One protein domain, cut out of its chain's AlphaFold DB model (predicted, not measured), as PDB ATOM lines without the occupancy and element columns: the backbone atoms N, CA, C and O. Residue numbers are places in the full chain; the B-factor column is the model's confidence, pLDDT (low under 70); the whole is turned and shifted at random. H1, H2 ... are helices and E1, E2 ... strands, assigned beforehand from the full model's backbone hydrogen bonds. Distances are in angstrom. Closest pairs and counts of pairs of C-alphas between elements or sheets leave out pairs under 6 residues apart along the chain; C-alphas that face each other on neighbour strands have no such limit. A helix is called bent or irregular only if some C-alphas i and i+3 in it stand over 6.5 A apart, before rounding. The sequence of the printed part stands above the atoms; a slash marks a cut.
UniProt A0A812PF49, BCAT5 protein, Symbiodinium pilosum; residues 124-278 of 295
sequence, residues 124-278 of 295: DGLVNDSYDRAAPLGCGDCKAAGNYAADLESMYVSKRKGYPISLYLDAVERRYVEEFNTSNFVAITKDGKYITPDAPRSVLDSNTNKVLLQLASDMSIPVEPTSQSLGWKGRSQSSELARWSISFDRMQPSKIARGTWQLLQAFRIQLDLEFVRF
ATOM      1  N   ASP A 124      32.018 -24.079 -40.833       81.19
ATOM      2  CA  ASP A 124      33.158 -23.752 -41.684       81.19
ATOM      3  C   ASP A 124      34.406 -23.653 -40.786       81.19
ATOM      4  O   ASP A 124      34.436 -22.865 -39.841       81.19
ATOM      5  N   GLY A 125      35.429 -24.470 -41.048       84.00
ATOM      6  CA  GLY A 125      36.682 -24.487 -40.282       84.00
ATOM      7  C   GLY A 125      37.822 -23.771 -41.005       84.00
ATOM      8  O   GLY A 125      37.931 -23.863 -42.229       84.00
ATOM      9  N   LEU A 126      38.692 -23.081 -40.262       86.19
ATOM     10  CA  LEU A 126      39.907 -22.472 -40.811       86.19
ATOM     11  C   LEU A 126      41.081 -23.450 -40.725       86.19
ATOM     12  O   LEU A 126      41.468 -23.840 -39.631       86.19
ATOM     13  N   VAL A 127      41.694 -23.809 -41.853       89.38
ATOM     14  CA  VAL A 127      42.982 -24.521 -41.819       89.38
ATOM     15  C   VAL A 127      44.047 -23.573 -41.284       89.38
ATOM     16  O   VAL A 127      44.221 -22.472 -41.809       89.38
ATOM     17  N   ASN A 128      44.722 -23.990 -40.222       83.94
ATOM     18  CA  ASN A 128      45.718 -23.189 -39.547       83.94
ATOM     19  C   ASN A 128      47.106 -23.459 -40.124       83.94
ATOM     20  O   ASN A 128      47.663 -24.539 -39.954       83.94
ATOM     21  N   ASP A 129      47.648 -22.455 -40.805       80.06
ATOM     22  CA  ASP A 129      48.994 -22.451 -41.381       80.06
ATOM     23  C   ASP A 129      49.969 -21.537 -40.619       80.06
ATOM     24  O   ASP A 129      51.129 -21.399 -41.006       80.06
ATOM     25  N   SER A 130      49.491 -20.888 -39.553       87.31
ATOM     26  CA  SER A 130      50.198 -19.825 -38.834       87.31
ATOM     27  C   SER A 130      50.561 -20.210 -37.397       87.31
ATOM     28  O   SER A 130      51.437 -19.584 -36.804       87.31
ATOM     29  N   TYR A 131      49.900 -21.225 -36.837       92.69
ATOM     30  CA  TYR A 131      50.137 -21.729 -35.489       92.69
ATOM     31  C   TYR A 131      50.179 -23.252 -35.491       92.69
ATOM     32  O   TYR A 131      49.378 -23.902 -36.160       92.69
ATOM     33  N   ASP A 132      51.060 -23.800 -34.662       92.69
ATOM     34  CA  ASP A 132      51.152 -25.232 -34.416       92.69
ATOM     35  C   ASP A 132      50.482 -25.551 -33.072       92.69
ATOM     36  O   ASP A 132      50.691 -24.855 -32.075       92.69
ATOM     37  N   ARG A 133      49.677 -26.615 -33.025       92.81
ATOM     38  CA  ARG A 133      48.957 -27.013 -31.806       92.81
ATOM     39  C   ARG A 133      49.847 -27.721 -30.796       92.81
ATOM     40  O   ARG A 133      49.719 -27.507 -29.588       92.81
ATOM     41  N   ALA A 134      50.719 -28.592 -31.283       94.06
ATOM     42  CA  ALA A 134      51.686 -29.313 -30.481       94.06
ATOM     43  C   ALA A 134      52.912 -29.650 -31.331       94.06
ATOM     44  O   ALA A 134      52.803 -30.004 -32.501       94.06
ATOM     45  N   ALA A 135      54.095 -29.586 -30.725       93.62
ATOM     46  CA  ALA A 135      55.292 -30.132 -31.350       93.62
ATOM     47  C   ALA A 135      55.232 -31.678 -31.369       93.62
ATOM     48  O   ALA A 135      54.690 -32.265 -30.424       93.62
ATOM     49  N   PRO A 136      55.881 -32.363 -32.332       90.56
ATOM     50  CA  PRO A 136      55.792 -33.825 -32.489       90.56
ATOM     51  C   PRO A 136      56.324 -34.625 -31.296       90.56
ATOM     52  O   PRO A 136      55.963 -35.777 -31.086       90.56
ATOM     53  N   LEU A 137      57.228 -34.025 -30.518       92.88
ATOM     54  CA  LEU A 137      57.810 -34.606 -29.304       92.88
ATOM     55  C   LEU A 137      57.404 -33.831 -28.041       92.88
ATOM     56  O   LEU A 137      58.016 -33.984 -26.980       92.88
ATOM     57  N   GLY A 138      56.390 -32.974 -28.168       93.94
ATOM     58  CA  GLY A 138      55.837 -32.179 -27.087       93.94
ATOM     59  C   GLY A 138      54.945 -33.007 -26.165       93.94
ATOM     60  O   GLY A 138      55.299 -34.105 -25.730       93.94
ATOM     61  N   CYS A 139      53.797 -32.440 -25.818       95.00
ATOM     62  CA  CYS A 139      52.819 -33.063 -24.932       95.00
ATOM     63  C   CYS A 139      51.411 -33.071 -25.535       95.00
ATOM     64  O   CYS A 139      50.440 -33.086 -24.784       95.00
ATOM     65  N   GLY A 140      51.291 -33.024 -26.869       95.12
ATOM     66  CA  GLY A 140      50.005 -32.947 -27.575       95.12
ATOM     67  C   GLY A 140      49.089 -34.141 -27.301       95.12
ATOM     68  O   GLY A 140      47.881 -33.969 -27.159       95.12
ATOM     69  N   ASP A 141      49.685 -35.313 -27.087       94.88
ATOM     70  CA  ASP A 141      49.019 -36.557 -26.687       94.88
ATOM     71  C   ASP A 141      48.437 -36.552 -25.262       94.88
ATOM     72  O   ASP A 141      47.690 -37.456 -24.883       94.88
ATOM     73  N   CYS A 142      48.755 -35.537 -24.456       96.56
ATOM     74  CA  CYS A 142      48.273 -35.382 -23.090       96.56
ATOM     75  C   CYS A 142      47.217 -34.277 -23.000       96.56
ATOM     76  O   CYS A 142      47.346 -33.201 -23.585       96.56
ATOM     77  N   LYS A 143      46.194 -34.473 -22.163       97.50
ATOM     78  CA  LYS A 143      45.163 -33.454 -21.900       97.50
ATOM     79  C   LYS A 143      45.641 -32.408 -20.880       97.50
ATOM     80  O   LYS A 143      45.067 -32.223 -19.808       97.50
ATOM     81  N   ALA A 144      46.760 -31.768 -21.205       97.19
ATOM     82  CA  ALA A 144      47.470 -30.827 -20.350       97.19
ATOM     83  C   ALA A 144      46.967 -29.396 -20.512       97.19
ATOM     84  O   ALA A 144      46.666 -28.973 -21.621       97.19
ATOM     85  N   ALA A 145      46.941 -28.610 -19.436       96.50
ATOM     86  CA  ALA A 145      46.468 -27.223 -19.490       96.50
ATOM     87  C   ALA A 145      47.279 -26.348 -20.471       96.50
ATOM     88  O   ALA A 145      46.701 -25.549 -21.207       96.50
ATOM     89  N   GLY A 146      48.602 -26.544 -20.540       94.81
ATOM     90  CA  GLY A 146      49.493 -25.770 -21.417       94.81
ATOM     91  C   GLY A 146      49.169 -25.894 -22.910       94.81
ATOM     92  O   GLY A 146      49.280 -24.916 -23.644       94.81
ATOM     93  N   ASN A 147      48.674 -27.058 -23.338       94.62
ATOM     94  CA  ASN A 147      48.221 -27.302 -24.707       94.62
ATOM     95  C   ASN A 147      47.066 -26.379 -25.120       94.62
ATOM     96  O   ASN A 147      47.024 -25.905 -26.249       94.62
ATOM     97  N   TYR A 148      46.146 -26.105 -24.193       94.44
ATOM     98  CA  TYR A 148      44.991 -25.241 -24.435       94.44
ATOM     99  C   TYR A 148      45.348 -23.761 -24.296       94.44
ATOM    100  O   TYR A 148      44.775 -22.930 -24.989       94.44
ATOM    101  N   ALA A 149      46.312 -23.416 -23.436       94.69
ATOM    102  CA  ALA A 149      46.806 -22.044 -23.332       94.69
ATOM    103  C   ALA A 149      47.476 -21.580 -24.639       94.69
ATOM    104  O   ALA A 149      47.236 -20.457 -25.079       94.69
ATOM    105  N   ALA A 150      48.254 -22.455 -25.287       92.19
ATOM    106  CA  ALA A 150      48.880 -22.176 -26.582       92.19
ATOM    107  C   ALA A 150      47.864 -22.011 -27.732       92.19
ATOM    108  O   ALA A 150      48.149 -21.343 -28.721       92.19
ATOM    109  N   ASP A 151      46.665 -22.580 -27.587       91.56
ATOM    110  CA  ASP A 151      45.611 -22.580 -28.606       91.56
ATOM    111  C   ASP A 151      44.825 -21.252 -28.688       91.56
ATOM    112  O   ASP A 151      44.177 -20.965 -29.697       91.56
ATOM    113  N   LEU A 152      44.877 -20.421 -27.639       93.69
ATOM    114  CA  LEU A 152      43.986 -19.264 -27.474       93.69
ATOM    115  C   LEU A 152      44.125 -18.208 -28.579       93.69
ATOM    116  O   LEU A 152      43.112 -17.718 -29.082       93.69
ATOM    117  N   GLU A 153      45.351 -17.859 -28.973       94.12
ATOM    118  CA  GLU A 153      45.581 -16.837 -30.006       94.12
ATOM    119  C   GLU A 153      45.068 -17.306 -31.373       94.12
ATOM    120  O   GLU A 153      44.337 -16.592 -32.059       94.12
ATOM    121  N   SER A 154      45.377 -18.551 -31.734       91.69
ATOM    122  CA  SER A 154      44.861 -19.197 -32.941       91.69
ATOM    123  C   SER A 154      43.328 -19.186 -32.982       91.69
ATOM    124  O   SER A 154      42.732 -18.731 -33.963       91.69
ATOM    125  N   MET A 155      42.680 -19.596 -31.885       90.50
ATOM    126  CA  MET A 155      41.222 -19.567 -31.756       90.50
ATOM    127  C   MET A 155      40.662 -18.147 -31.940       90.50
ATOM    128  O   MET A 155      39.662 -17.952 -32.639       90.50
ATOM    129  N   TYR A 156      41.306 -17.139 -31.345       93.19
ATOM    130  CA  TYR A 156      40.888 -15.743 -31.463       93.19
ATOM    131  C   TYR A 156      41.003 -15.224 -32.904       93.19
ATOM    132  O   TYR A 156      40.064 -14.608 -33.423       93.19
ATOM    133  N   VAL A 157      42.114 -15.519 -33.586       91.31
ATOM    134  CA  VAL A 157      42.342 -15.148 -34.991       91.31
ATOM    135  C   VAL A 157      41.310 -15.800 -35.913       91.31
ATOM    136  O   VAL A 157      40.719 -15.107 -36.748       91.31
ATOM    137  N   SER A 158      41.046 -17.098 -35.756       88.62
ATOM    138  CA  SER A 158      40.049 -17.821 -36.558       88.62
ATOM    139  C   SER A 158      38.652 -17.239 -36.381       88.62
ATOM    140  O   SER A 158      37.978 -16.924 -37.368       88.62
ATOM    141  N   LYS A 159      38.257 -16.966 -35.131       90.38
ATOM    142  CA  LYS A 159      36.961 -16.359 -34.820       90.38
ATOM    143  C   LYS A 159      36.811 -14.969 -35.437       90.38
ATOM    144  O   LYS A 159      35.757 -14.663 -35.991       90.38
ATOM    145  N   ARG A 160      37.860 -14.135 -35.412       93.25
ATOM    146  CA  ARG A 160      37.850 -12.814 -36.072       93.25
ATOM    147  C   ARG A 160      37.716 -12.896 -37.592       93.25
ATOM    148  O   ARG A 160      37.192 -11.964 -38.194       93.25
ATOM    149  N   LYS A 161      38.159 -13.996 -38.205       90.00
ATOM    150  CA  LYS A 161      37.976 -14.284 -39.636       90.00
ATOM    151  C   LYS A 161      36.607 -14.904 -39.960       90.00
ATOM    152  O   LYS A 161      36.335 -15.165 -41.126       90.00
ATOM    153  N   GLY A 162      35.749 -15.122 -38.959       90.56
ATOM    154  CA  GLY A 162      34.415 -15.702 -39.131       90.56
ATOM    155  C   GLY A 162      34.368 -17.230 -39.072       90.56
ATOM    156  O   GLY A 162      33.323 -17.802 -39.371       90.56
ATOM    157  N   TYR A 163      35.459 -17.890 -38.671       86.50
ATOM    158  CA  TYR A 163      35.522 -19.345 -38.536       86.50
ATOM    159  C   TYR A 163      35.431 -19.741 -37.054       86.50
ATOM    160  O   TYR A 163      36.300 -19.350 -36.271       86.50
ATOM    161  N   PRO A 164      34.397 -20.489 -36.631       83.31
ATOM    162  CA  PRO A 164      34.225 -20.891 -35.233       83.31
ATOM    163  C   PRO A 164      35.254 -21.920 -34.749       83.31
ATOM    164  O   PRO A 164      35.407 -22.082 -33.541       83.31
ATOM    165  N   ILE A 165      35.937 -22.609 -35.665       85.44
ATOM    166  CA  ILE A 165      36.901 -23.665 -35.354       85.44
ATOM    167  C   ILE A 165      38.078 -23.629 -36.329       85.44
ATOM    168  O   ILE A 165      37.937 -23.206 -37.479       85.44
ATOM    169  N   SER A 166      39.237 -24.086 -35.869       88.25
ATOM    170  CA  SER A 166      40.473 -24.178 -36.646       88.25
ATOM    171  C   SER A 166      40.926 -25.626 -36.739       88.25
ATOM    172  O   SER A 166      40.831 -26.350 -35.750       88.25
ATOM    173  N   LEU A 167      41.431 -26.026 -37.904       89.75
ATOM    174  CA  LEU A 167      42.054 -27.319 -38.158       89.75
ATOM    175  C   LEU A 167      43.572 -27.160 -38.174       89.75
ATOM    176  O   LEU A 167      44.095 -26.415 -39.001       89.75
ATOM    177  N   TYR A 168      44.268 -27.877 -37.304       91.38
ATOM    178  CA  TYR A 168      45.719 -27.903 -37.262       91.38
ATOM    179  C   TYR A 168      46.317 -28.916 -38.222       91.38
ATOM    180  O   TYR A 168      45.748 -29.982 -38.486       91.38
ATOM    181  N   LEU A 169      47.498 -28.551 -38.710       90.25
ATOM    182  CA  LEU A 169      48.377 -29.422 -39.463       90.25
ATOM    183  C   LEU A 169      49.568 -29.833 -38.599       90.25
ATOM    184  O   LEU A 169      49.856 -29.199 -37.583       90.25
ATOM    185  N   ASP A 170      50.272 -30.867 -39.039       90.44
ATOM    186  CA  ASP A 170      51.503 -31.312 -38.410       90.44
ATOM    187  C   ASP A 170      52.548 -30.188 -38.352       90.44
ATOM    188  O   ASP A 170      52.760 -29.445 -39.311       90.44
ATOM    189  N   ALA A 171      53.246 -30.083 -37.224       92.19
ATOM    190  CA  ALA A 171      54.177 -28.981 -36.984       92.19
ATOM    191  C   ALA A 171      55.493 -29.070 -37.791       92.19
ATOM    192  O   ALA A 171      56.290 -28.130 -37.765       92.19
ATOM    193  N   VAL A 172      55.773 -30.197 -38.463       91.00
ATOM    194  CA  VAL A 172      57.042 -30.424 -39.184       91.00
ATOM    195  C   VAL A 172      56.921 -29.986 -40.634       91.00
ATOM    196  O   VAL A 172      57.672 -29.137 -41.109       91.00
ATOM    197  N   GLU A 173      55.976 -30.589 -41.340       89.06
ATOM    198  CA  GLU A 173      55.771 -30.457 -42.773       89.06
ATOM    199  C   GLU A 173      54.596 -29.536 -43.108       89.06
ATOM    200  O   GLU A 173      54.492 -29.091 -44.254       89.06
ATOM    201  N   ARG A 174      53.736 -29.225 -42.125       86.69
ATOM    202  CA  ARG A 174      52.564 -28.345 -42.252       86.69
ATOM    203  C   ARG A 174      51.670 -28.725 -43.423       86.69
ATOM    204  O   ARG A 174      51.244 -27.879 -44.210       86.69
ATOM    205  N   ARG A 175      51.401 -30.023 -43.561       83.81
ATOM    206  CA  ARG A 175      50.585 -30.560 -44.661       83.81
ATOM    207  C   ARG A 175      49.653 -31.689 -44.249       83.81
ATOM    208  O   ARG A 175      48.655 -31.909 -44.939       83.81
ATOM    209  N   TYR A 176      49.974 -32.404 -43.178       85.38
ATOM    210  CA  TYR A 176      49.195 -33.522 -42.666       85.38
ATOM    211  C   TYR A 176      48.176 -33.032 -41.649       85.38
ATOM    212  O   TYR A 176      48.517 -32.251 -40.772       85.38
ATOM    213  N   VAL A 177      46.928 -33.478 -41.767       86.94
ATOM    214  CA  VAL A 177      45.870 -33.111 -40.815       86.94
ATOM    215  C   VAL A 177      46.121 -33.760 -39.455       86.94
ATOM    216  O   VAL A 177      46.383 -34.958 -39.405       86.94
ATOM    217  N   GLU A 178      45.961 -33.000 -38.369       89.31
ATOM    218  CA  GLU A 178      46.077 -33.508 -36.995       89.31
ATOM    219  C   GLU A 178      44.762 -33.395 -36.203       89.31
ATOM    220  O   GLU A 178      44.038 -34.374 -36.019       89.31
ATOM    221  N   GLU A 179      44.408 -32.213 -35.708       89.38
ATOM    222  CA  GLU A 179      43.211 -32.044 -34.878       89.38
ATOM    223  C   GLU A 179      42.573 -30.673 -35.066       89.38
ATOM    224  O   GLU A 179      43.216 -29.714 -35.490       89.38
ATOM    225  N   PHE A 180      41.285 -30.565 -34.759       89.81
ATOM    226  CA  PHE A 180      40.680 -29.266 -34.509       89.81
ATOM    227  C   PHE A 180      41.062 -28.777 -33.107       89.81
ATOM    228  O   PHE A 180      41.420 -29.590 -32.258       89.81
ATOM    229  N   ASN A 181      40.922 -27.472 -32.837       87.12
ATOM    230  CA  ASN A 181      41.246 -26.833 -31.544       87.12
ATOM    231  C   ASN A 181      41.051 -27.742 -30.311       87.12
ATOM    232  O   ASN A 181      41.987 -27.993 -29.552       87.12
ATOM    233  N   THR A 182      39.836 -28.269 -30.126       80.12
ATOM    234  CA  THR A 182      39.487 -29.105 -28.967       80.12
ATOM    235  C   THR A 182      38.909 -30.474 -29.331       80.12
ATOM    236  O   THR A 182      38.391 -31.160 -28.444       80.12
ATOM    237  N   SER A 183      38.991 -30.873 -30.603       87.44
ATOM    238  CA  SER A 183      38.292 -32.038 -31.164       87.44
ATOM    239  C   SER A 183      39.207 -32.778 -32.138       87.44
ATOM    240  O   SER A 183      39.899 -32.152 -32.933       87.44
ATOM    241  N   ASN A 184      39.195 -34.109 -32.151       89.62
ATOM    242  CA  ASN A 184      39.967 -34.851 -33.153       89.62
ATOM    243  C   ASN A 184      39.360 -34.717 -34.543       89.62
ATOM    244  O   ASN A 184      38.150 -34.553 -34.697       89.62
ATOM    245  N   PHE A 185      40.208 -34.879 -35.554       87.69
ATOM    246  CA  PHE A 185      39.760 -35.034 -36.924       87.69
ATOM    247  C   PHE A 185      39.322 -36.476 -37.206       87.69
ATOM    248  O   PHE A 185      40.020 -37.445 -36.882       87.69
ATOM    249  N   VAL A 186      38.172 -36.602 -37.861       86.25
ATOM    250  CA  VAL A 186      37.663 -37.846 -38.435       86.25
ATOM    251  C   VAL A 186      37.057 -37.525 -39.796       86.25
ATOM    252  O   VAL A 186      36.372 -36.513 -39.948       86.25
ATOM    253  N   ALA A 187      37.265 -38.398 -40.776       82.19
ATOM    254  CA  ALA A 187      36.610 -38.317 -42.074       82.19
ATOM    255  C   ALA A 187      36.082 -39.682 -42.519       82.19
ATOM    256  O   ALA A 187      36.622 -40.718 -42.146       82.19
ATOM    257  N   ILE A 188      35.036 -39.672 -43.345       81.88
ATOM    258  CA  ILE A 188      34.577 -40.850 -44.086       81.88
ATOM    259  C   ILE A 188      34.839 -40.596 -45.571       81.88
ATOM    260  O   ILE A 188      34.377 -39.590 -46.115       81.88
ATOM    261  N   THR A 189      35.592 -41.471 -46.232       77.69
ATOM    262  CA  THR A 189      35.883 -41.340 -47.667       77.69
ATOM    263  C   THR A 189      34.657 -41.640 -48.531       77.69
ATOM    264  O   THR A 189      33.664 -42.207 -48.075       77.69
ATOM    265  N   LYS A 190      34.726 -41.305 -49.830       77.31
ATOM    266  CA  LYS A 190      33.665 -41.643 -50.799       77.31
ATOM    267  C   LYS A 190      33.433 -43.156 -50.916       77.31
ATOM    268  O   LYS A 190      32.303 -43.569 -51.146       77.31
ATOM    269  N   ASP A 191      34.481 -43.958 -50.747       81.50
ATOM    270  CA  ASP A 191      34.439 -45.424 -50.699       81.50
ATOM    271  C   ASP A 191      34.098 -45.981 -49.302       81.50
ATOM    272  O   ASP A 191      34.122 -47.190 -49.098       81.50
ATOM    273  N   GLY A 192      33.718 -45.119 -48.351       79.25
ATOM    274  CA  GLY A 192      33.161 -45.524 -47.062       79.25
ATOM    275  C   GLY A 192      34.192 -45.929 -46.013       79.25
ATOM    276  O   GLY A 192      33.838 -46.656 -45.093       79.25
ATOM    277  N   LYS A 193      35.444 -45.480 -46.122       80.38
ATOM    278  CA  LYS A 193      36.500 -45.748 -45.139       80.38
ATOM    279  C   LYS A 193      36.540 -44.685 -44.054       80.38
ATOM    280  O   LYS A 193      36.423 -43.498 -44.349       80.38
ATOM    281  N   TYR A 194      36.771 -45.111 -42.819       83.88
ATOM    282  CA  TYR A 194      37.023 -44.246 -41.677       83.88
ATOM    283  C   TYR A 194      38.486 -43.803 -41.651       83.88
ATOM    284  O   TYR A 194      39.391 -44.631 -41.568       83.88
ATOM    285  N   ILE A 195      38.709 -42.496 -41.685       81.50
ATOM    286  CA  ILE A 195      40.018 -41.857 -41.618       81.50
ATOM    287  C   ILE A 195      40.140 -41.105 -40.304       81.50
ATOM    288  O   ILE A 195      39.268 -40.313 -39.947       81.50
ATOM    289  N   THR A 196      41.272 -41.285 -39.635       85.69
ATOM    290  CA  THR A 196      41.702 -40.431 -38.531       85.69
ATOM    291  C   THR A 196      43.234 -40.325 -38.531       85.69
ATOM    292  O   THR A 196      43.891 -41.242 -39.038       85.69
ATOM    293  N   PRO A 197      43.818 -39.223 -38.029       86.31
ATOM    294  CA  PRO A 197      45.260 -39.019 -38.101       86.31
ATOM    295  C   PRO A 197      46.059 -40.033 -37.286       86.31
ATOM    296  O   PRO A 197      45.726 -40.320 -36.136       86.31
ATOM    297  N   ASP A 198      47.148 -40.529 -37.873       85.88
ATOM    298  CA  ASP A 198      48.134 -41.379 -37.197       85.88
ATOM    299  C   ASP A 198      49.293 -40.530 -36.649       85.88
ATOM    300  O   ASP A 198      50.385 -40.468 -37.214       85.88
ATOM    301  N   ALA A 199      49.015 -39.787 -35.575       84.44
ATOM    302  CA  ALA A 199      49.951 -38.841 -34.966       84.44
ATOM    303  C   ALA A 199      49.970 -38.979 -33.428       84.44
ATOM    304  O   ALA A 199      49.598 -38.054 -32.701       84.44
ATOM    305  N   PRO A 200      50.414 -40.131 -32.886       80.69
ATOM    306  CA  PRO A 200      50.178 -40.522 -31.491       80.69
ATOM    307  C   PRO A 200      50.898 -39.671 -30.431       80.69
ATOM    308  O   PRO A 200      50.720 -39.917 -29.242       80.69
ATOM    309  N   ARG A 201      51.750 -38.715 -30.827       87.44
ATOM    310  CA  ARG A 201      52.495 -37.834 -29.904       87.44
ATOM    311  C   ARG A 201      52.047 -36.368 -29.941       87.44
ATOM    312  O   ARG A 201      52.253 -35.649 -28.961       87.44
ATOM    313  N   SER A 202      51.462 -35.921 -31.050       91.44
ATOM    314  CA  SER A 202      50.993 -34.543 -31.257       91.44
ATOM    315  C   SER A 202      49.471 -34.418 -31.198       91.44
ATOM    316  O   SER A 202      48.988 -33.361 -30.803       91.44
ATOM    317  N   VAL A 203      48.726 -35.490 -31.489       91.94
ATOM    318  CA  VAL A 203      47.260 -35.530 -31.395       91.94
ATOM    319  C   VAL A 203      46.818 -36.133 -30.070       91.94
ATOM    320  O   VAL A 203      47.335 -37.164 -29.633       91.94
ATOM    321  N   LEU A 204      45.817 -35.516 -29.441       94.56
ATOM    322  CA  LEU A 204      45.266 -36.011 -28.186       94.56
ATOM    323  C   LEU A 204      44.584 -37.375 -28.375       94.56
ATOM    324  O   LEU A 204      43.634 -37.504 -29.151       94.56
ATOM    325  N   ASP A 205      44.995 -38.367 -27.583       90.50
ATOM    326  CA  ASP A 205      44.415 -39.711 -27.619       90.50
ATOM    327  C   ASP A 205      42.951 -39.701 -27.141       90.50
ATOM    328  O   ASP A 205      42.626 -39.503 -25.966       90.50
ATOM    329  N   SER A 206      42.017 -39.842 -28.070       90.75
ATOM    330  CA  SER A 206      40.634 -39.435 -27.852       90.75
ATOM    331  C   SER A 206      39.707 -40.569 -27.490       90.75
ATOM    332  O   SER A 206      39.503 -41.493 -28.269       90.75
ATOM    333  N   ASN A 207      39.045 -40.444 -26.341       91.94
ATOM    334  CA  ASN A 207      38.041 -41.412 -25.914       91.94
ATOM    335  C   ASN A 207      36.875 -41.518 -26.908       91.94
ATOM    336  O   ASN A 207      36.403 -42.622 -27.162       91.94
ATOM    337  N   THR A 208      36.451 -40.405 -27.516       88.00
ATOM    338  CA  THR A 208      35.405 -40.425 -28.548       88.00
ATOM    339  C   THR A 208      35.895 -41.160 -29.792       88.00
ATOM    340  O   THR A 208      35.205 -42.051 -30.274       88.00
ATOM    341  N   ASN A 209      37.106 -40.855 -30.275       90.12
ATOM    342  CA  ASN A 209      37.669 -41.524 -31.452       90.12
ATOM    343  C   ASN A 209      37.865 -43.031 -31.218       90.12
ATOM    344  O   ASN A 209      37.526 -43.827 -32.081       90.12
ATOM    345  N   LYS A 210      38.312 -43.446 -30.025       89.88
ATOM    346  CA  LYS A 210      38.401 -44.869 -29.645       89.88
ATOM    347  C   LYS A 210      37.058 -45.585 -29.760       89.88
ATOM    348  O   LYS A 210      36.992 -46.686 -30.297       89.88
ATOM    349  N   VAL A 211      35.988 -44.957 -29.273       89.75
ATOM    350  CA  VAL A 211      34.636 -45.522 -29.362       89.75
ATOM    351  C   VAL A 211      34.176 -45.579 -30.820       89.75
ATOM    352  O   VAL A 211      33.627 -46.591 -31.240       89.75
ATOM    353  N   LEU A 212      34.437 -44.538 -31.614       87.88
ATOM    354  CA  LEU A 212      34.099 -44.519 -33.040       87.88
ATOM    355  C   LEU A 212      34.861 -45.577 -33.843       87.88
ATOM    356  O   LEU A 212      34.265 -46.211 -34.705       87.88
ATOM    357  N   LEU A 213      36.137 -45.810 -33.539       87.44
ATOM    358  CA  LEU A 213      36.940 -46.870 -34.148       87.44
ATOM    359  C   LEU A 213      36.385 -48.260 -33.816       87.44
ATOM    360  O   LEU A 213      36.273 -49.101 -34.707       87.44
ATOM    361  N   GLN A 214      35.974 -48.487 -32.563       87.44
ATOM    362  CA  GLN A 214      35.298 -49.730 -32.182       87.44
ATOM    363  C   GLN A 214      33.983 -49.902 -32.954       87.44
ATOM    364  O   GLN A 214      33.737 -50.965 -33.512       87.44
ATOM    365  N   LEU A 215      33.166 -48.849 -33.050       86.94
ATOM    366  CA  LEU A 215      31.916 -48.884 -33.814       86.94
ATOM    367  C   LEU A 215      32.158 -49.125 -35.308       86.94
ATOM    368  O   LEU A 215      31.428 -49.897 -35.924       86.94
ATOM    369  N   ALA A 216      33.183 -48.502 -35.892       86.06
ATOM    370  CA  ALA A 216      33.574 -48.737 -37.276       86.06
ATOM    371  C   ALA A 216      33.925 -50.216 -37.494       86.06
ATOM    372  O   ALA A 216      33.397 -50.833 -38.417       86.06
ATOM    373  N   SER A 217      34.719 -50.803 -36.593       86.94
ATOM    374  CA  SER A 217      35.040 -52.233 -36.604       86.94
ATOM    375  C   SER A 217      33.786 -53.109 -36.498       86.94
ATOM    376  O   SER A 217      33.583 -53.990 -37.333       86.94
ATOM    377  N   ASP A 218      32.906 -52.844 -35.527       88.62
ATOM    378  CA  ASP A 218      31.658 -53.596 -35.323       88.62
ATOM    379  C   ASP A 218      30.742 -53.533 -36.559       88.62
ATOM    380  O   ASP A 218      30.028 -54.483 -36.880       88.62
ATOM    381  N   MET A 219      30.782 -52.413 -37.283       86.88
ATOM    382  CA  MET A 219      30.023 -52.181 -38.511       86.88
ATOM    383  C   MET A 219      30.747 -52.645 -39.783       86.88
ATOM    384  O   MET A 219      30.203 -52.479 -40.877       86.88
ATOM    385  N   SER A 220      31.947 -53.222 -39.664       92.06
ATOM    386  CA  SER A 220      32.804 -53.593 -40.799       92.06
ATOM    387  C   SER A 220      33.115 -52.420 -41.744       92.06
ATOM    388  O   SER A 220      33.280 -52.606 -42.950       92.06
ATOM    389  N   ILE A 221      33.185 -51.204 -41.203       86.50
ATOM    390  CA  ILE A 221      33.692 -50.020 -41.898       86.50
ATOM    391  C   ILE A 221      35.226 -50.115 -41.901       86.50
ATOM    392  O   ILE A 221      35.822 -50.175 -40.822       86.50
ATOM    393  N   PRO A 222      35.891 -50.121 -43.072       86.50
ATOM    394  CA  PRO A 222      37.347 -50.167 -43.122       86.50
ATOM    395  C   PRO A 222      37.954 -48.922 -42.470       86.50
ATOM    396  O   PRO A 222      37.507 -47.806 -42.732       86.50
ATOM    397  N   VAL A 223      38.986 -49.110 -41.649       82.31
ATOM    398  CA  VAL A 223      39.727 -48.026 -40.994       82.31
ATOM    399  C   VAL A 223      41.072 -47.851 -41.687       82.31
ATOM    400  O   VAL A 223      41.806 -48.821 -41.871       82.31
ATOM    401  N   GLU A 224      41.409 -46.615 -42.036       76.38
ATOM    402  CA  GLU A 224      42.707 -46.237 -42.589       76.38
ATOM    403  C   GLU A 224      43.368 -45.220 -41.638       76.38
ATOM    404  O   GLU A 224      43.023 -44.033 -41.674       76.38
ATOM    405  N   PRO A 225      44.284 -45.661 -40.750       64.88
ATOM    406  CA  PRO A 225      45.163 -44.752 -40.026       64.88
ATOM    407  C   PRO A 225      46.052 -44.081 -41.060       64.88
ATOM    408  O   PRO A 225      46.708 -44.760 -41.853       64.88
ATOM    409  N   THR A 226      46.030 -42.757 -41.125       63.66
ATOM    410  CA  THR A 226      46.737 -42.080 -42.207       63.66
ATOM    411  C   THR A 226      47.280 -40.736 -41.774       63.66
ATOM    412  O   THR A 226      46.604 -39.932 -41.135       63.66
ATOM    413  N   SER A 227      48.512 -40.464 -42.186       58.31
ATOM    414  CA  SER A 227      49.017 -39.112 -42.364       58.31
ATOM    415  C   SER A 227      48.437 -38.587 -43.681       58.31
ATOM    416  O   SER A 227      49.135 -38.535 -44.702       58.31
ATOM    417  N   GLN A 228      47.138 -38.268 -43.723       53.09
ATOM    418  CA  GLN A 228      46.585 -37.690 -44.943       53.09
ATOM    419  C   GLN A 228      47.083 -36.262 -45.092       53.09
ATOM    420  O   GLN A 228      46.742 -35.363 -44.325       53.09
ATOM    421  N   SER A 229      47.931 -36.077 -46.103       50.94
ATOM    422  CA  SER A 229      48.255 -34.753 -46.599       50.94
ATOM    423  C   SER A 229      46.987 -34.184 -47.218       50.94
ATOM    424  O   SER A 229      46.341 -34.862 -48.017       50.94
ATOM    425  N   LEU A 230      46.657 -32.926 -46.929       49.75
ATOM    426  CA  LEU A 230      45.559 -32.230 -47.617       49.75
ATOM    427  C   LEU A 230      45.810 -32.053 -49.131       49.75
ATOM    428  O   LEU A 230      45.013 -31.416 -49.820       49.75
ATOM    429  N   GLY A 231      46.938 -32.554 -49.656       44.69
ATOM    430  CA  GLY A 231      47.423 -32.239 -50.997       44.69
ATOM    431  C   GLY A 231      47.833 -30.771 -51.119       44.69
ATOM    432  O   GLY A 231      47.977 -30.263 -52.228       44.69
ATOM    433  N   TRP A 232      48.003 -30.082 -49.984       38.50
ATOM    434  CA  TRP A 232      48.246 -28.650 -49.918       38.50
ATOM    435  C   TRP A 232      49.655 -28.336 -50.427       38.50
ATOM    436  O   TRP A 232      50.655 -28.557 -49.747       38.50
ATOM    437  N   LYS A 233      49.739 -27.827 -51.658       35.91
ATOM    438  CA  LYS A 233      50.904 -27.092 -52.152       35.91
ATOM    439  C   LYS A 233      50.585 -25.620 -51.906       35.91
ATOM    440  O   LYS A 233      49.572 -25.132 -52.401       35.91
ATOM    441  N   GLY A 234      51.382 -24.945 -51.077       33.66
ATOM    442  CA  GLY A 234      51.131 -23.560 -50.666       33.66
ATOM    443  C   GLY A 234      50.650 -22.667 -51.816       33.66
ATOM    444  O   GLY A 234      51.145 -22.759 -52.936       33.66
ATOM    445  N   ARG A 235      49.644 -21.827 -51.533       37.97
ATOM    446  CA  ARG A 235      48.989 -20.904 -52.483       37.97
ATOM    447  C   ARG A 235      48.796 -21.480 -53.897       37.97
ATOM    448  O   ARG A 235      49.255 -20.892 -54.866       37.97
ATOM    449  N   SER A 236      48.078 -22.587 -54.045       34.50
ATOM    450  CA  SER A 236      47.043 -22.756 -55.077       34.50
ATOM    451  C   SER A 236      46.576 -24.207 -55.159       34.50
ATOM    452  O   SER A 236      47.329 -25.142 -54.923       34.50
ATOM    453  N   GLN A 237      45.332 -24.323 -55.614       30.72
ATOM    454  CA  GLN A 237      44.632 -25.505 -56.106       30.72
ATOM    455  C   GLN A 237      43.807 -26.310 -55.093       30.72
ATOM    456  O   GLN A 237      44.271 -26.893 -54.122       30.72
ATOM    457  N   SER A 238      42.519 -26.278 -55.425       32.78
ATOM    458  CA  SER A 238      41.374 -27.039 -54.958       32.78
ATOM    459  C   SER A 238      41.652 -28.504 -54.631       32.78
ATOM    460  O   SER A 238      42.093 -29.260 -55.497       32.78
ATOM    461  N   SER A 239      41.202 -28.930 -53.454       36.00
ATOM    462  CA  SER A 239      40.759 -30.303 -53.215       36.00
ATOM    463  C   SER A 239      39.295 -30.277 -52.749       36.00
ATOM    464  O   SER A 239      38.923 -29.606 -51.784       36.00
ATOM    465  N   GLU A 240      38.424 -30.941 -53.515       31.75
ATOM    466  CA  GLU A 240      37.004 -31.106 -53.190       31.75
ATOM    467  C   GLU A 240      36.847 -32.069 -52.009       31.75
ATOM    468  O   GLU A 240      36.955 -33.287 -52.163       31.75
ATOM    469  N   LEU A 241      36.527 -31.537 -50.829       33.28
ATOM    470  CA  LEU A 241      36.013 -32.333 -49.717       33.28
ATOM    471  C   LEU A 241      34.486 -32.416 -49.839       33.28
ATOM    472  O   LEU A 241      33.780 -31.403 -49.831       33.28
ATOM    473  N   ALA A 242      33.971 -33.635 -50.013       28.92
ATOM    474  CA  ALA A 242      32.545 -33.889 -50.171       28.92
ATOM    475  C   ALA A 242      31.790 -33.602 -48.863       28.92
ATOM    476  O   ALA A 242      32.191 -34.032 -47.784       28.92
ATOM    477  N   ARG A 243      30.663 -32.890 -48.967       27.89
ATOM    478  CA  ARG A 243      29.755 -32.623 -47.846       27.89
ATOM    479  C   ARG A 243      28.919 -33.867 -47.560       27.89
ATOM    480  O   ARG A 243      28.165 -34.277 -48.436       27.89
ATOM    481  N   TRP A 244      28.945 -34.372 -46.331       29.38
ATOM    482  CA  TRP A 244      27.976 -35.371 -45.877       29.38
ATOM    483  C   TRP A 244      27.490 -35.065 -44.466       29.38
ATOM    484  O   TRP A 244      28.257 -34.658 -43.601       29.38
ATOM    485  N   SER A 245      26.189 -35.247 -44.263       27.48
ATOM    486  CA  SER A 245      25.533 -35.314 -42.962       27.48
ATOM    487  C   SER A 245      25.282 -36.789 -42.653       27.48
ATOM    488  O   SER A 245      24.570 -37.447 -43.418       27.48
ATOM    489  N   ILE A 246      25.832 -37.323 -41.562       27.88
ATOM    490  CA  ILE A 246      25.409 -38.642 -41.073       27.88
ATOM    491  C   ILE A 246      23.995 -38.489 -40.501       27.88
ATOM    492  O   ILE A 246      23.786 -37.817 -39.496       27.88
ATOM    493  N   SER A 247      23.013 -39.093 -41.169       25.39
ATOM    494  CA  SER A 247      21.668 -39.300 -40.629       25.39
ATOM    495  C   SER A 247      21.623 -40.683 -39.979       25.39
ATOM    496  O   SER A 247      21.847 -41.699 -40.640       25.39
ATOM    497  N   PHE A 248      21.303 -40.724 -38.683       30.83
ATOM    498  CA  PHE A 248      21.107 -41.956 -37.911       30.83
ATOM    499  C   PHE A 248      19.834 -42.735 -38.305       30.83
ATOM    500  O   PHE A 248      19.532 -43.749 -37.677       30.83
ATOM    501  N   ASP A 249      19.083 -42.301 -39.322       26.61
ATOM    502  CA  ASP A 249      17.873 -42.994 -39.788       26.61
ATOM    503  C   ASP A 249      18.167 -44.113 -40.799       26.61
ATOM    504  O   ASP A 249      17.291 -44.919 -41.099       26.61
ATOM    505  N   ARG A 250      19.406 -44.220 -41.303       28.80
ATOM    506  CA  ARG A 250      19.815 -45.309 -42.217       28.80
ATOM    507  C   ARG A 250      20.406 -46.546 -41.522       28.80
ATOM    508  O   ARG A 250      20.737 -47.510 -42.209       28.80
ATOM    509  N   MET A 251      20.544 -46.556 -40.193       33.38
ATOM    510  CA  MET A 251      21.033 -47.729 -39.450       33.38
ATOM    511  C   MET A 251      19.903 -48.729 -39.200       33.38
ATOM    512  O   MET A 251      18.970 -48.443 -38.451       33.38
ATOM    513  N   GLN A 252      20.003 -49.926 -39.784       30.30
ATOM    514  CA  GLN A 252      19.099 -51.018 -39.436       30.30
ATOM    515  C   GLN A 252      19.511 -51.661 -38.094       30.30
ATOM    516  O   GLN A 252      20.652 -52.117 -37.976       30.30
ATOM    517  N   PRO A 253      18.598 -51.768 -37.105       34.44
ATOM    518  CA  PRO A 253      18.878 -52.314 -35.769       34.44
ATOM    519  C   PRO A 253      19.421 -53.752 -35.752       34.44
ATOM    520  O   PRO A 253      19.981 -54.197 -34.756       34.44
ATOM    521  N   SER A 254      19.229 -54.504 -36.838       38.94
ATOM    522  CA  SER A 254      19.477 -55.946 -36.912       38.94
ATOM    523  C   SER A 254      20.955 -56.348 -36.946       38.94
ATOM    524  O   SER A 254      21.250 -57.519 -36.727       38.94
ATOM    525  N   LYS A 255      21.882 -55.411 -37.201       35.78
ATOM    526  CA  LYS A 255      23.329 -55.692 -37.315       35.78
ATOM    527  C   LYS A 255      24.166 -55.253 -36.112       35.78
ATOM    528  O   LYS A 255      25.369 -55.480 -36.104       35.78
ATOM    529  N   ILE A 256      23.556 -54.631 -35.108       40.09
ATOM    530  CA  ILE A 256      24.263 -54.100 -33.939       40.09
ATOM    531  C   ILE A 256      23.953 -55.008 -32.746       40.09
ATOM    532  O   ILE A 256      22.786 -55.301 -32.473       40.09
ATOM    533  N   ALA A 257      24.985 -55.475 -32.034       39.38
ATOM    534  CA  ALA A 257      24.806 -56.262 -30.817       39.38
ATOM    535  C   ALA A 257      23.846 -55.528 -29.862       39.38
ATOM    536  O   ALA A 257      23.986 -54.323 -29.648       39.38
ATOM    537  N   ARG A 258      22.849 -56.230 -29.297       36.28
ATOM    538  CA  ARG A 258      21.751 -55.600 -28.526       36.28
ATOM    539  C   ARG A 258      22.241 -54.635 -27.435       36.28
ATOM    540  O   ARG A 258      21.602 -53.607 -27.234       36.28
ATOM    541  N   GLY A 259      23.375 -54.926 -26.788       35.38
ATOM    542  CA  GLY A 259      23.997 -54.040 -25.795       35.38
ATOM    543  C   GLY A 259      24.550 -52.741 -26.396       35.38
ATOM    544  O   GLY A 259      24.274 -51.658 -25.885       35.38
ATOM    545  N   THR A 260      25.239 -52.825 -27.535       39.16
ATOM    546  CA  THR A 260      25.750 -51.672 -28.294       39.16
ATOM    547  C   THR A 260      24.610 -50.827 -28.864       39.16
ATOM    548  O   THR A 260      24.697 -49.605 -28.863       39.16
ATOM    549  N   TRP A 261      23.493 -51.439 -29.278       36.06
ATOM    550  CA  TRP A 261      22.318 -50.708 -29.773       36.06
ATOM    551  C   TRP A 261      21.576 -49.957 -28.663       36.06
ATOM    552  O   TRP A 261      21.140 -48.831 -28.876       36.06
ATOM    553  N   GLN A 262      21.453 -50.544 -27.469       33.69
ATOM    554  CA  GLN A 262      20.857 -49.870 -26.310       33.69
ATOM    555  C   GLN A 262      21.722 -48.702 -25.823       33.69
ATOM    556  O   GLN A 262      21.181 -47.635 -25.529       33.69
ATOM    557  N   LEU A 263      23.051 -48.863 -25.833       37.31
ATOM    558  CA  LEU A 263      23.994 -47.764 -25.615       37.31
ATOM    559  C   LEU A 263      23.822 -46.693 -26.703       37.31
ATOM    560  O   LEU A 263      23.596 -45.540 -26.375       37.31
ATOM    561  N   LEU A 264      23.814 -47.048 -27.991       37.94
ATOM    562  CA  LEU A 264      23.634 -46.097 -29.100       37.94
ATOM    563  C   LEU A 264      22.270 -45.388 -29.108       37.94
ATOM    564  O   LEU A 264      22.192 -44.236 -29.516       37.94
ATOM    565  N   GLN A 265      21.197 -46.032 -28.644       33.97
ATOM    566  CA  GLN A 265      19.878 -45.409 -28.464       33.97
ATOM    567  C   GLN A 265      19.892 -44.398 -27.309       33.97
ATOM    568  O   GLN A 265      19.320 -43.320 -27.449       33.97
ATOM    569  N   ALA A 266      20.598 -44.703 -26.214       32.62
ATOM    570  CA  ALA A 266      20.879 -43.736 -25.152       32.62
ATOM    571  C   ALA A 266      21.837 -42.615 -25.624       32.62
ATOM    572  O   ALA A 266      21.714 -41.475 -25.184       32.62
ATOM    573  N   PHE A 267      22.734 -42.912 -26.574       36.72
ATOM    574  CA  PHE A 267      23.722 -41.994 -27.164       36.72
ATOM    575  C   PHE A 267      23.295 -41.318 -28.470       36.72
ATOM    576  O   PHE A 267      24.066 -40.513 -28.998       36.72
ATOM    577  N   ARG A 268      22.049 -41.514 -28.939       32.91
ATOM    578  CA  ARG A 268      21.435 -40.732 -30.039       32.91
ATOM    579  C   ARG A 268      21.436 -39.223 -29.734       32.91
ATOM    580  O   ARG A 268      21.119 -38.415 -30.595       32.91
ATOM    581  N   ILE A 269      21.813 -38.877 -28.504       33.34
ATOM    582  CA  ILE A 269      21.892 -37.547 -27.936       33.34
ATOM    583  C   ILE A 269      23.282 -36.891 -28.032       33.34
ATOM    584  O   ILE A 269      23.315 -35.667 -27.977       33.34
ATOM    585  N   GLN A 270      24.427 -37.584 -28.164       33.12
ATOM    586  CA  GLN A 270      25.701 -36.856 -27.955       33.12
ATOM    587  C   GLN A 270      27.005 -37.487 -28.463       33.12
ATOM    588  O   GLN A 270      28.055 -37.349 -27.836       33.12
ATOM    589  N   LEU A 271      26.990 -38.117 -29.635       31.47
ATOM    590  CA  LEU A 271      28.187 -38.066 -30.477       31.47
ATOM    591  C   LEU A 271      28.111 -36.746 -31.253       31.47
ATOM    592  O   LEU A 271      27.551 -36.711 -32.347       31.47
ATOM    593  N   ASP A 272      28.613 -35.662 -30.650       32.06
ATOM    594  CA  ASP A 272      28.851 -34.368 -31.312       32.06
ATOM    595  C   ASP A 272      29.943 -34.569 -32.389       32.06
ATOM    596  O   ASP A 272      31.097 -34.178 -32.226       32.06
ATOM    597  N   LEU A 273      29.614 -35.293 -33.461       30.59
ATOM    598  CA  LEU A 273      30.475 -35.472 -34.622       30.59
ATOM    599  C   LEU A 273      30.380 -34.206 -35.468       30.59
ATOM    600  O   LEU A 273      29.473 -34.056 -36.279       30.59
ATOM    601  N   GLU A 274      31.309 -33.280 -35.273       34.12
ATOM    602  CA  GLU A 274      31.376 -32.053 -36.064       34.12
ATOM    603  C   GLU A 274      31.652 -32.388 -37.541       34.12
ATOM    604  O   GLU A 274      32.772 -32.717 -37.931       34.12
ATOM    605  N   PHE A 275      30.629 -32.292 -38.398       32.12
ATOM    606  CA  PHE A 275      30.832 -32.326 -39.848       32.12
ATOM    607  C   PHE A 275      31.287 -30.948 -40.310       32.12
ATOM    608  O   PHE A 275      30.476 -30.043 -40.519       32.12
ATOM    609  N   VAL A 276      32.594 -30.777 -40.475       32.50
ATOM    610  CA  VAL A 276      33.165 -29.531 -40.988       32.50
ATOM    611  C   VAL A 276      33.030 -29.485 -42.507       32.50
ATOM    612  O   VAL A 276      33.412 -30.413 -43.224       32.50
ATOM    613  N   ARG A 277      32.461 -28.392 -43.019       30.45
ATOM    614  CA  ARG A 277      32.432 -28.087 -44.451       30.45
ATOM    615  C   ARG A 277      33.609 -27.175 -44.763       30.45
ATOM    616  O   ARG A 277      33.787 -26.138 -44.142       30.45
ATOM    617  N   PHE A 278      34.383 -27.520 -45.782       31.59
ATOM    618  CA  PHE A 278      35.364 -26.596 -46.341       31.59
ATOM    619  C   PHE A 278      34.686 -25.812 -47.466       31.59
ATOM    620  O   PHE A 278      34.363 -26.362 -48.522       31.59
TER     621      PHE A 278
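This is residues 124 to 278 of the 295 residues of the protein "BCAT5 protein" of Symbiodinium pilosum (UniProt A0A812PF49). With little regular structure, this domain is a three-strand sheet, E1 E2 E3, covered on one face by H1, then a pair of strands, E4 and E5, of which E4 comes close to E3, with H2 packed on this pair, and a long loop, residues 227 to 257, that leads out to distant H3. Printed are 155 residues, 59 in named elements, mixed class: E1 H1 E2 E3 E4 H2 E5 H3. Sheet E1 E2 E3 is mixed, E4 E5 parallel. Compact, radius of gyration of the C-alphas 16.6 A; spans 47 by 36 by 27 A.

E1 (124 to 128) begins at C-alpha (33.158, -23.752, -41.684); E2 is 165 to 169, E3 177 to 180. H1 (145 to 160), 23.6 A, is irregular: C-alphas 150 and 153 are 7.1 A apart. E4 is 194 to 197, E5 223 to 226, H2 207 to 218. H3 (258 to 266) ends at C-alpha (20.879, -43.736, -25.152).

E1 and E2 are parallel (N 126 to O 165, 2.9 A); hairpin E2 and E3 is antiparallel (N 168 to O 179, 2.8 A). H1 is on this sheet, height 9.0 A, in two layers. E4 and E5 are parallel (N 224 to O 194, 2.9 A). Units E1, H1, E2 and E4, H2, E5, strand-helix-strand, have right-handed crossovers. Every O i to N i+4 pair is within hydrogen-bond range in H2 and H3, 8 of 12 in H1.

The farthest C-alphas, Arg 235 and Arg 258, are 50.2 A apart. The printed part has no cut. Links E1 to H1, E3 to E4 and E5 to H3 are long. Residues 225 to 278 have pLDDT under 70.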